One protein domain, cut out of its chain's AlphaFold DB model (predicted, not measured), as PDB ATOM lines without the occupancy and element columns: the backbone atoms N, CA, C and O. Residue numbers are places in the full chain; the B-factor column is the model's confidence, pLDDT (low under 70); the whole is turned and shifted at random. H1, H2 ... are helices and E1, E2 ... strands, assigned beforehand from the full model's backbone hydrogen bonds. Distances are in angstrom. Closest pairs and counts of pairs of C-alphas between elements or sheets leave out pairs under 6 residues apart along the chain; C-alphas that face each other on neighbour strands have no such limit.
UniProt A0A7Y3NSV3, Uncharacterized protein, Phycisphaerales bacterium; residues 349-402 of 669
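Overview. This is residues 349 to 402 of the 669 residues of an uncharacterized protein of Phycisphaerales bacterium (UniProt A0A7Y3NSV3). With little regular structure, this is mostly loop, with a small two-stranded hairpin, E1 and E2, towards one end of its longest axis and one short helix, H1, towards the other. The long loop of residues 353 to 375 joins the two strands. The printed part has 54 residues, 16 of them in named elements ordered E1, E2, H1; the sheet E1 - E2 is antiparallel and the class mixed. It is compact, with a radius of gyration of the C-alphas of 10.4 A and spans of 27 by 25 by 16 A.

Along the chain. Find C-alpha 349 at (261.069, 160.074, 324.338); there E1 begins, residues 349 to 352, 9.1 A long. E2 is residues 376 to 378, 6.3 A. H1, residues 386 to 394, runs 12.4 A to C-alpha 394 at (249.883, 165.517, 300.566).

Arrangement. Look across the hairpin E1 and E2: N 350 and O 378 are 2.8 A apart, within hydrogen-bond range. The strands' directions stand at 136 degrees. E1 and H1 are apart. In H1 every O i to N i+4 pair is within hydrogen-bond range.

Size, cuts and confidence. The two farthest C-alphas, of Lys 379 and Thr 394, are 27.2 A apart. The link E1 to E2 is long, 23 residues. The printed part has no cut, and no printed residue is under 70 in pLDDT.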
ATOM      1  N   GLU A 349     262.083 159.081 324.657       90.88
ATOM      2  CA  GLU A 349     261.069 160.074 324.338       90.88
ATOM      3  C   GLU A 349     261.182 160.484 322.871       90.88
ATOM      4  O   GLU A 349     262.272 160.725 322.357       90.88
ATOM      5  N   SER A 350     260.037 160.634 322.214       90.44
ATOM      6  CA  SER A 350     259.903 161.169 320.864       90.44
ATOM      7  C   SER A 350     259.231 162.537 320.883       90.44
ATOM      8  O   SER A 350     258.248 162.756 321.595       90.44
ATOM      9  N   PHE A 351     259.724 163.465 320.071       90.50
ATOM     10  CA  PHE A 351     259.139 164.782 319.884       90.50
ATOM     11  C   PHE A 351     258.012 164.709 318.849       90.50
ATOM     12  O   PHE A 351     258.256 164.634 317.646       90.50
ATOM     13  N   SER A 352     256.762 164.698 319.317       90.12
ATOM     14  CA  SER A 352     255.610 164.348 318.480       90.12
ATOM     15  C   SER A 352     254.389 165.236 318.726       90.12
ATOM     16  O   SER A 352     254.077 165.623 319.859       90.12
ATOM     17  N   CYS A 353     253.666 165.522 317.641       91.44
ATOM     18  CA  CYS A 353     252.370 166.206 317.641       91.44
ATOM     19  C   CYS A 353     251.168 165.251 317.738       91.44
ATOM     20  O   CYS A 353     250.024 165.697 317.671       91.44
ATOM     21  N   LEU A 354     251.401 163.943 317.880       91.88
ATOM     22  CA  LEU A 354     250.340 162.944 318.007       91.88
ATOM     23  C   LEU A 354     249.824 162.834 319.448       91.88
ATOM     24  O   LEU A 354     250.565 163.055 320.405       91.88
ATOM     25  N   LYS A 355     248.555 162.448 319.608       90.94
ATOM     26  CA  LYS A 355     247.983 162.044 320.900       90.94
ATOM     27  C   LYS A 355     248.564 160.699 321.349       90.94
ATOM     28  O   LYS A 355     248.922 159.871 320.516       90.94
ATOM     29  N   SER A 356     248.592 160.476 322.661       84.75
ATOM     30  CA  SER A 356     248.952 159.186 323.268       84.75
ATOM     31  C   SER A 356     248.172 158.023 322.627       84.75
ATOM     32  O   SER A 356     246.995 158.162 322.266       84.75
ATOM     33  N   GLY A 357     248.859 156.903 322.395       79.19
ATOM     34  CA  GLY A 357     248.309 155.715 321.728       79.19
ATOM     35  C   GLY A 357     248.013 155.853 320.225       79.19
ATOM     36  O   GLY A 357     247.376 154.971 319.652       79.19
ATOM     37  N   SER A 358     248.414 156.943 319.561       87.31
ATOM     38  CA  SER A 358     248.352 157.050 318.094       87.31
ATOM     39  C   SER A 358     249.606 156.511 317.409       87.31
ATOM     40  O   SER A 358     250.706 156.578 317.949       87.31
ATOM     41  N   THR A 359     249.443 156.035 316.173       86.25
ATOM     42  CA  THR A 359     250.541 155.548 315.325       86.25
ATOM     43  C   THR A 359     250.737 156.453 314.113       86.25
ATOM     44  O   THR A 359     249.846 157.229 313.762       86.25
ATOM     45  N   LEU A 360     251.886 156.339 313.436       87.62
ATOM     46  CA  LEU A 360     252.148 157.120 312.221       87.62
ATOM     47  C   LEU A 360     251.161 156.789 311.083       87.62
ATOM     48  O   LEU A 360     250.771 157.669 310.319       87.62
ATOM     49  N   ALA A 361     250.721 155.528 311.010       87.50
ATOM     50  CA  ALA A 361     249.758 155.049 310.020       87.50
ATOM     51  C   ALA A 361     248.304 155.455 310.329       87.50
ATOM     52  O   ALA A 361     247.485 155.542 309.420       87.50
ATOM     53  N   ARG A 362     247.963 155.692 311.604       89.56
ATOM     54  CA  ARG A 362     246.625 156.120 312.051       89.56
ATOM     55  C   ARG A 362     246.754 157.338 312.979       89.56
ATOM     56  O   ARG A 362     246.544 157.221 314.195       89.56
ATOM     57  N   PRO A 363     247.151 158.503 312.436       93.38
ATOM     58  CA  PRO A 363     247.490 159.656 313.253       93.38
ATOM     59  C   PRO A 363     246.237 160.288 313.869       93.38
ATOM     60  O   PRO A 363     245.253 160.558 313.183       93.38
ATOM     61  N   ARG A 364     246.292 160.591 315.170       94.06
ATOM     62  CA  ARG A 364     245.381 161.550 315.814       94.06
ATOM     63  C   ARG A 364     246.226 162.695 316.340       94.06
ATOM     64  O   ARG A 364     247.083 162.483 317.194       94.06
ATOM     65  N   PHE A 365     245.996 163.892 315.819       94.00
ATOM     66  CA  PHE A 365     246.798 165.061 316.158       94.00
ATOM     67  C   PHE A 365     246.335 165.702 317.462       94.00
ATOM     68  O   PHE A 365     245.138 165.821 317.731       94.00
ATOM     69  N   ASP A 366     247.301 166.122 318.265       91.62
ATOM     70  CA  ASP A 366     247.081 166.916 319.459       91.62
ATOM     71  C   ASP A 366     247.133 168.402 319.094       91.62
ATOM     72  O   ASP A 366     248.079 168.854 318.441       91.62
ATOM     73  N   ARG A 367     246.093 169.153 319.466       90.06
ATOM     74  CA  ARG A 367     245.924 170.554 319.077       90.06
ATOM     75  C   ARG A 367     245.523 171.409 320.272       90.06
ATOM     76  O   ARG A 367     244.764 170.973 321.131       90.06
ATOM     77  N   THR A 368     246.015 172.642 320.297       85.00
ATOM     78  CA  THR A 368     245.561 173.690 321.217       85.00
ATOM     79  C   THR A 368     244.119 174.102 320.897       85.00
ATOM     80  O   THR A 368     243.620 173.833 319.803       85.00
ATOM     81  N   GLY A 369     243.460 174.821 321.815       83.12
ATOM     82  CA  GLY A 369     242.107 175.355 321.589       83.12
ATOM     83  C   GLY A 369     241.991 176.293 320.377       83.12
ATOM     84  O   GLY A 369     240.928 176.387 319.779       83.12
ATOM     85  N   ASP A 370     243.096 176.924 319.955       80.31
ATOM     86  CA  ASP A 370     243.176 177.736 318.731       80.31
ATOM     87  C   ASP A 370     243.632 176.945 317.484       80.31
ATOM     88  O   ASP A 370     243.985 177.529 316.457       80.31
ATOM     89  N   GLY A 371     243.638 175.610 317.560       82.31
ATOM     90  CA  GLY A 371     243.833 174.702 316.430       82.31
ATOM     91  C   GLY A 371     245.287 174.429 316.024       82.31
ATOM     92  O   GLY A 371     245.508 173.725 315.034       82.31
ATOM     93  N   ARG A 372     246.296 174.932 316.749       81.38
ATOM     94  CA  ARG A 372     247.718 174.661 316.447       81.38
ATOM     95  C   ARG A 372     248.151 173.287 316.937       81.38
ATOM     96  O   ARG A 372     247.708 172.858 317.992       81.38
ATOM     97  N   LEU A 373     249.065 172.633 316.217       87.50
ATOM     98  CA  LEU A 373     249.661 171.377 316.681       87.50
ATOM     99  C   LEU A 373     250.432 171.565 317.998       87.50
ATOM    100  O   LEU A 373     251.194 172.517 318.169       87.50
ATOM    101  N   MET A 374     250.264 170.622 318.921       86.69
ATOM    102  CA  MET A 374     250.991 170.579 320.189       86.69
ATOM    103  C   MET A 374     252.139 169.576 320.121       86.69
ATOM    104  O   MET A 374     251.956 168.379 320.346       86.69
ATOM    105  N   TRP A 375     253.333 170.089 319.849       87.31
ATOM    106  CA  TRP A 375     254.573 169.319 319.867       87.31
ATOM    107  C   TRP A 375     255.138 169.224 321.281       87.31
ATOM    108  O   TRP A 375     255.331 170.242 321.945       87.31
ATOM    109  N   ARG A 376     255.406 168.000 321.735       87.50
ATOM    110  CA  ARG A 376     256.014 167.727 323.041       87.50
ATOM    111  C   ARG A 376     256.762 166.398 323.015       87.50
ATOM    112  O   ARG A 376     256.512 165.566 322.144       87.50
ATOM    113  N   TRP A 377     257.656 166.209 323.978       89.38
ATOM    114  CA  TRP A 377     258.301 164.924 324.234       89.38
ATOM    115  C   TRP A 377     257.287 163.934 324.820       89.38
ATOM    116  O   TRP A 377     256.515 164.300 325.708       89.38
ATOM    117  N   ARG A 378     257.244 162.713 324.280       87.81
ATOM    118  CA  ARG A 378     256.297 161.649 324.653       87.81
ATOM    119  C   ARG A 378     256.991 160.295 324.657       87.81
ATOM    120  O   ARG A 378     257.841 160.055 323.810       87.81
ATOM    121  N   LYS A 379     256.595 159.405 325.565       85.94
ATOM    122  CA  LYS A 379     257.183 158.060 325.705       85.94
ATOM    123  C   LYS A 379     256.491 156.981 324.860       85.94
ATOM    124  O   LYS A 379     257.037 155.903 324.665       85.94
ATOM    125  N   ASP A 380     255.283 157.248 324.374       78.81
ATOM    126  CA  ASP A 380     254.362 156.233 323.849       78.81
ATOM    127  C   ASP A 380     253.916 156.477 322.396       78.81
ATOM    128  O   ASP A 380     253.039 155.782 321.883       78.81
ATOM    129  N   THR A 381     254.507 157.460 321.717       82.56
ATOM    130  CA  THR A 381     254.230 157.756 320.307       82.56
ATOM    131  C   THR A 381     255.527 157.966 319.540       82.56
ATOM    132  O   THR A 381     256.509 158.440 320.100       82.56
ATOM    133  N   ALA A 382     255.540 157.627 318.250       85.00
ATOM    134  CA  ALA A 382     256.692 157.885 317.391       85.00
ATOM    135  C   ALA A 382     256.777 159.365 316.979       85.00
ATOM    136  O   ALA A 382     255.757 160.058 316.833       85.00
ATOM    137  N   ALA A 383     258.002 159.841 316.761       87.88
ATOM    138  CA  ALA A 383     258.251 161.110 316.092       87.88
ATOM    139  C   ALA A 383     257.998 160.951 314.583       87.88
ATOM    140  O   ALA A 383     258.467 159.979 313.997       87.88
ATOM    141  N   PRO A 384     257.265 161.865 313.926       88.12
ATOM    142  CA  PRO A 384     257.098 161.799 312.481       88.12
ATOM    143  C   PRO A 384     258.345 162.319 311.756       88.12
ATOM    144  O   PRO A 384     258.733 163.475 311.937       88.12
ATOM    145  N   THR A 385     258.932 161.504 310.876       85.88
ATOM    146  CA  THR A 385     260.008 161.968 309.981       85.88
ATOM    147  C   THR A 385     259.557 163.114 309.063       85.88
ATOM    148  O   THR A 385     258.366 163.251 308.760       85.88
ATOM    149  N   PRO A 386     260.498 163.899 308.499       85.25
ATOM    150  CA  PRO A 386     260.195 164.869 307.443       85.25
ATOM    151  C   PRO A 386     259.425 164.271 306.251       85.25
ATOM    152  O   PRO A 386     258.529 164.914 305.694       85.25
ATOM    153  N   ARG A 387     259.718 163.013 305.891       84.19
ATOM    154  CA  ARG A 387     258.991 162.271 304.850       84.19
ATOM    155  C   ARG A 387     257.550 161.989 305.277       84.19
ATOM    156  O   ARG A 387     256.634 162.227 304.493       84.19
ATOM    157  N   GLN A 388     257.342 161.542 306.515       89.00
ATOM    158  CA  GLN A 388     256.008 161.289 307.059       89.00
ATOM    159  C   GLN A 388     255.163 162.568 307.138       89.00
ATOM    160  O   GLN A 388     253.991 162.556 306.765       89.00
ATOM    161  N   LEU A 389     255.760 163.683 307.569       89.62
ATOM    162  CA  LEU A 389     255.099 164.991 307.585       89.62
ATOM    163  C   LEU A 389     254.684 165.433 306.182       89.62
ATOM    164  O   LEU A 389     253.555 165.884 305.990       89.62
ATOM    165  N   SER A 390     255.571 165.261 305.200       87.75
ATOM    166  CA  SER A 390     255.269 165.554 303.796       87.75
ATOM    167  C   SER A 390     254.106 164.698 303.287       87.75
ATOM    168  O   SER A 390     253.181 165.229 302.678       87.75
ATOM    169  N   ALA A 391     254.088 163.402 303.616       90.44
ATOM    170  CA  ALA A 391     253.004 162.497 303.240       90.44
ATOM    171  C   ALA A 391     251.652 162.911 303.848       90.44
ATOM    172  O   ALA A 391     250.655 162.973 303.130       90.44
ATOM    173  N   TRP A 392     251.603 163.259 305.139       94.19
ATOM    174  CA  TRP A 392     250.371 163.742 305.778       94.19
ATOM    175  C   TRP A 392     249.866 165.057 305.182       94.19
ATOM    176  O   TRP A 392     248.656 165.267 305.116       94.19
ATOM    177  N   ILE A 393     250.766 165.933 304.725       91.19
ATOM    178  CA  ILE A 393     250.385 167.159 304.015       91.19
ATOM    179  C   ILE A 393     249.774 166.828 302.654       91.19
ATOM    180  O   ILE A 393     248.703 167.337 302.332       91.19
ATOM    181  N   THR A 394     250.410 165.953 301.870       92.50
ATOM    182  CA  THR A 394     249.883 165.517 300.566       92.50
ATOM    183  C   THR A 394     248.517 164.838 300.695       92.50
ATOM    184  O   THR A 394     247.664 165.013 299.834       92.50
ATOM    185  N   GLN A 395     248.283 164.111 301.790       95.19
ATOM    186  CA  GLN A 395     247.003 163.465 302.100       95.19
ATOM    187  C   GLN A 395     245.930 164.429 302.643       95.19
ATOM    188  O   GLN A 395     244.807 164.004 302.894       95.19
ATOM    189  N   GLY A 396     246.255 165.705 302.882       94.62
ATOM    190  CA  GLY A 396     245.325 166.682 303.462       94.62
ATOM    191  C   GLY A 396     245.080 166.527 304.970       94.62
ATOM    192  O   GLY A 396     244.222 167.213 305.523       94.62
ATOM    193  N   LEU A 397     245.838 165.667 305.659       94.25
ATOM    194  CA  LEU A 397     245.741 165.465 307.112       94.25
ATOM    195  C   LEU A 397     246.381 166.611 307.910       94.25
ATOM    196  O   LEU A 397     245.977 166.890 309.041       94.25
ATOM    197  N   LEU A 398     247.377 167.278 307.321       91.50
ATOM    198  CA  LEU A 398     248.030 168.474 307.850       91.50
ATOM    199  C   LEU A 398     248.091 169.567 306.783       91.50
ATOM    200  O   LEU A 398     248.191 169.289 305.592       91.50
ATOM    201  N   ALA A 399     248.101 170.829 307.209       87.88
ATOM    202  CA  ALA A 399     248.394 171.936 306.303       87.88
ATOM    203  C   ALA A 399     249.919 172.162 306.211       87.88
ATOM    204  O   ALA A 399     250.611 171.956 307.205       87.88
ATOM    205  N   PRO A 400     250.473 172.692 305.101       84.81
ATOM    206  CA  PRO A 400     251.909 172.996 305.001       84.81
ATOM    207  C   PRO A 400     252.449 173.861 306.152       84.81
ATOM    208  O   PRO A 400     253.575 173.684 306.605       84.81
ATOM    209  N   ARG A 401     251.608 174.764 306.675       80.69
ATOM    210  CA  ARG A 401     251.905 175.625 307.832       80.69
ATOM    211  C   ARG A 401     252.142 174.869 309.149       80.69
ATOM    212  O   ARG A 401     252.663 175.478 310.083       80.69
ATOM    213  N   ASP A 402     251.727 173.606 309.225       83.00
ATOM    214  CA  ASP A 402     251.824 172.752 310.411       83.00
ATOM    215  C   ASP A 402     253.176 172.009 310.491       83.00
ATOM    216  O   ASP A 402     253.492 171.465 311.547       83.00
TER     217      ASP A 402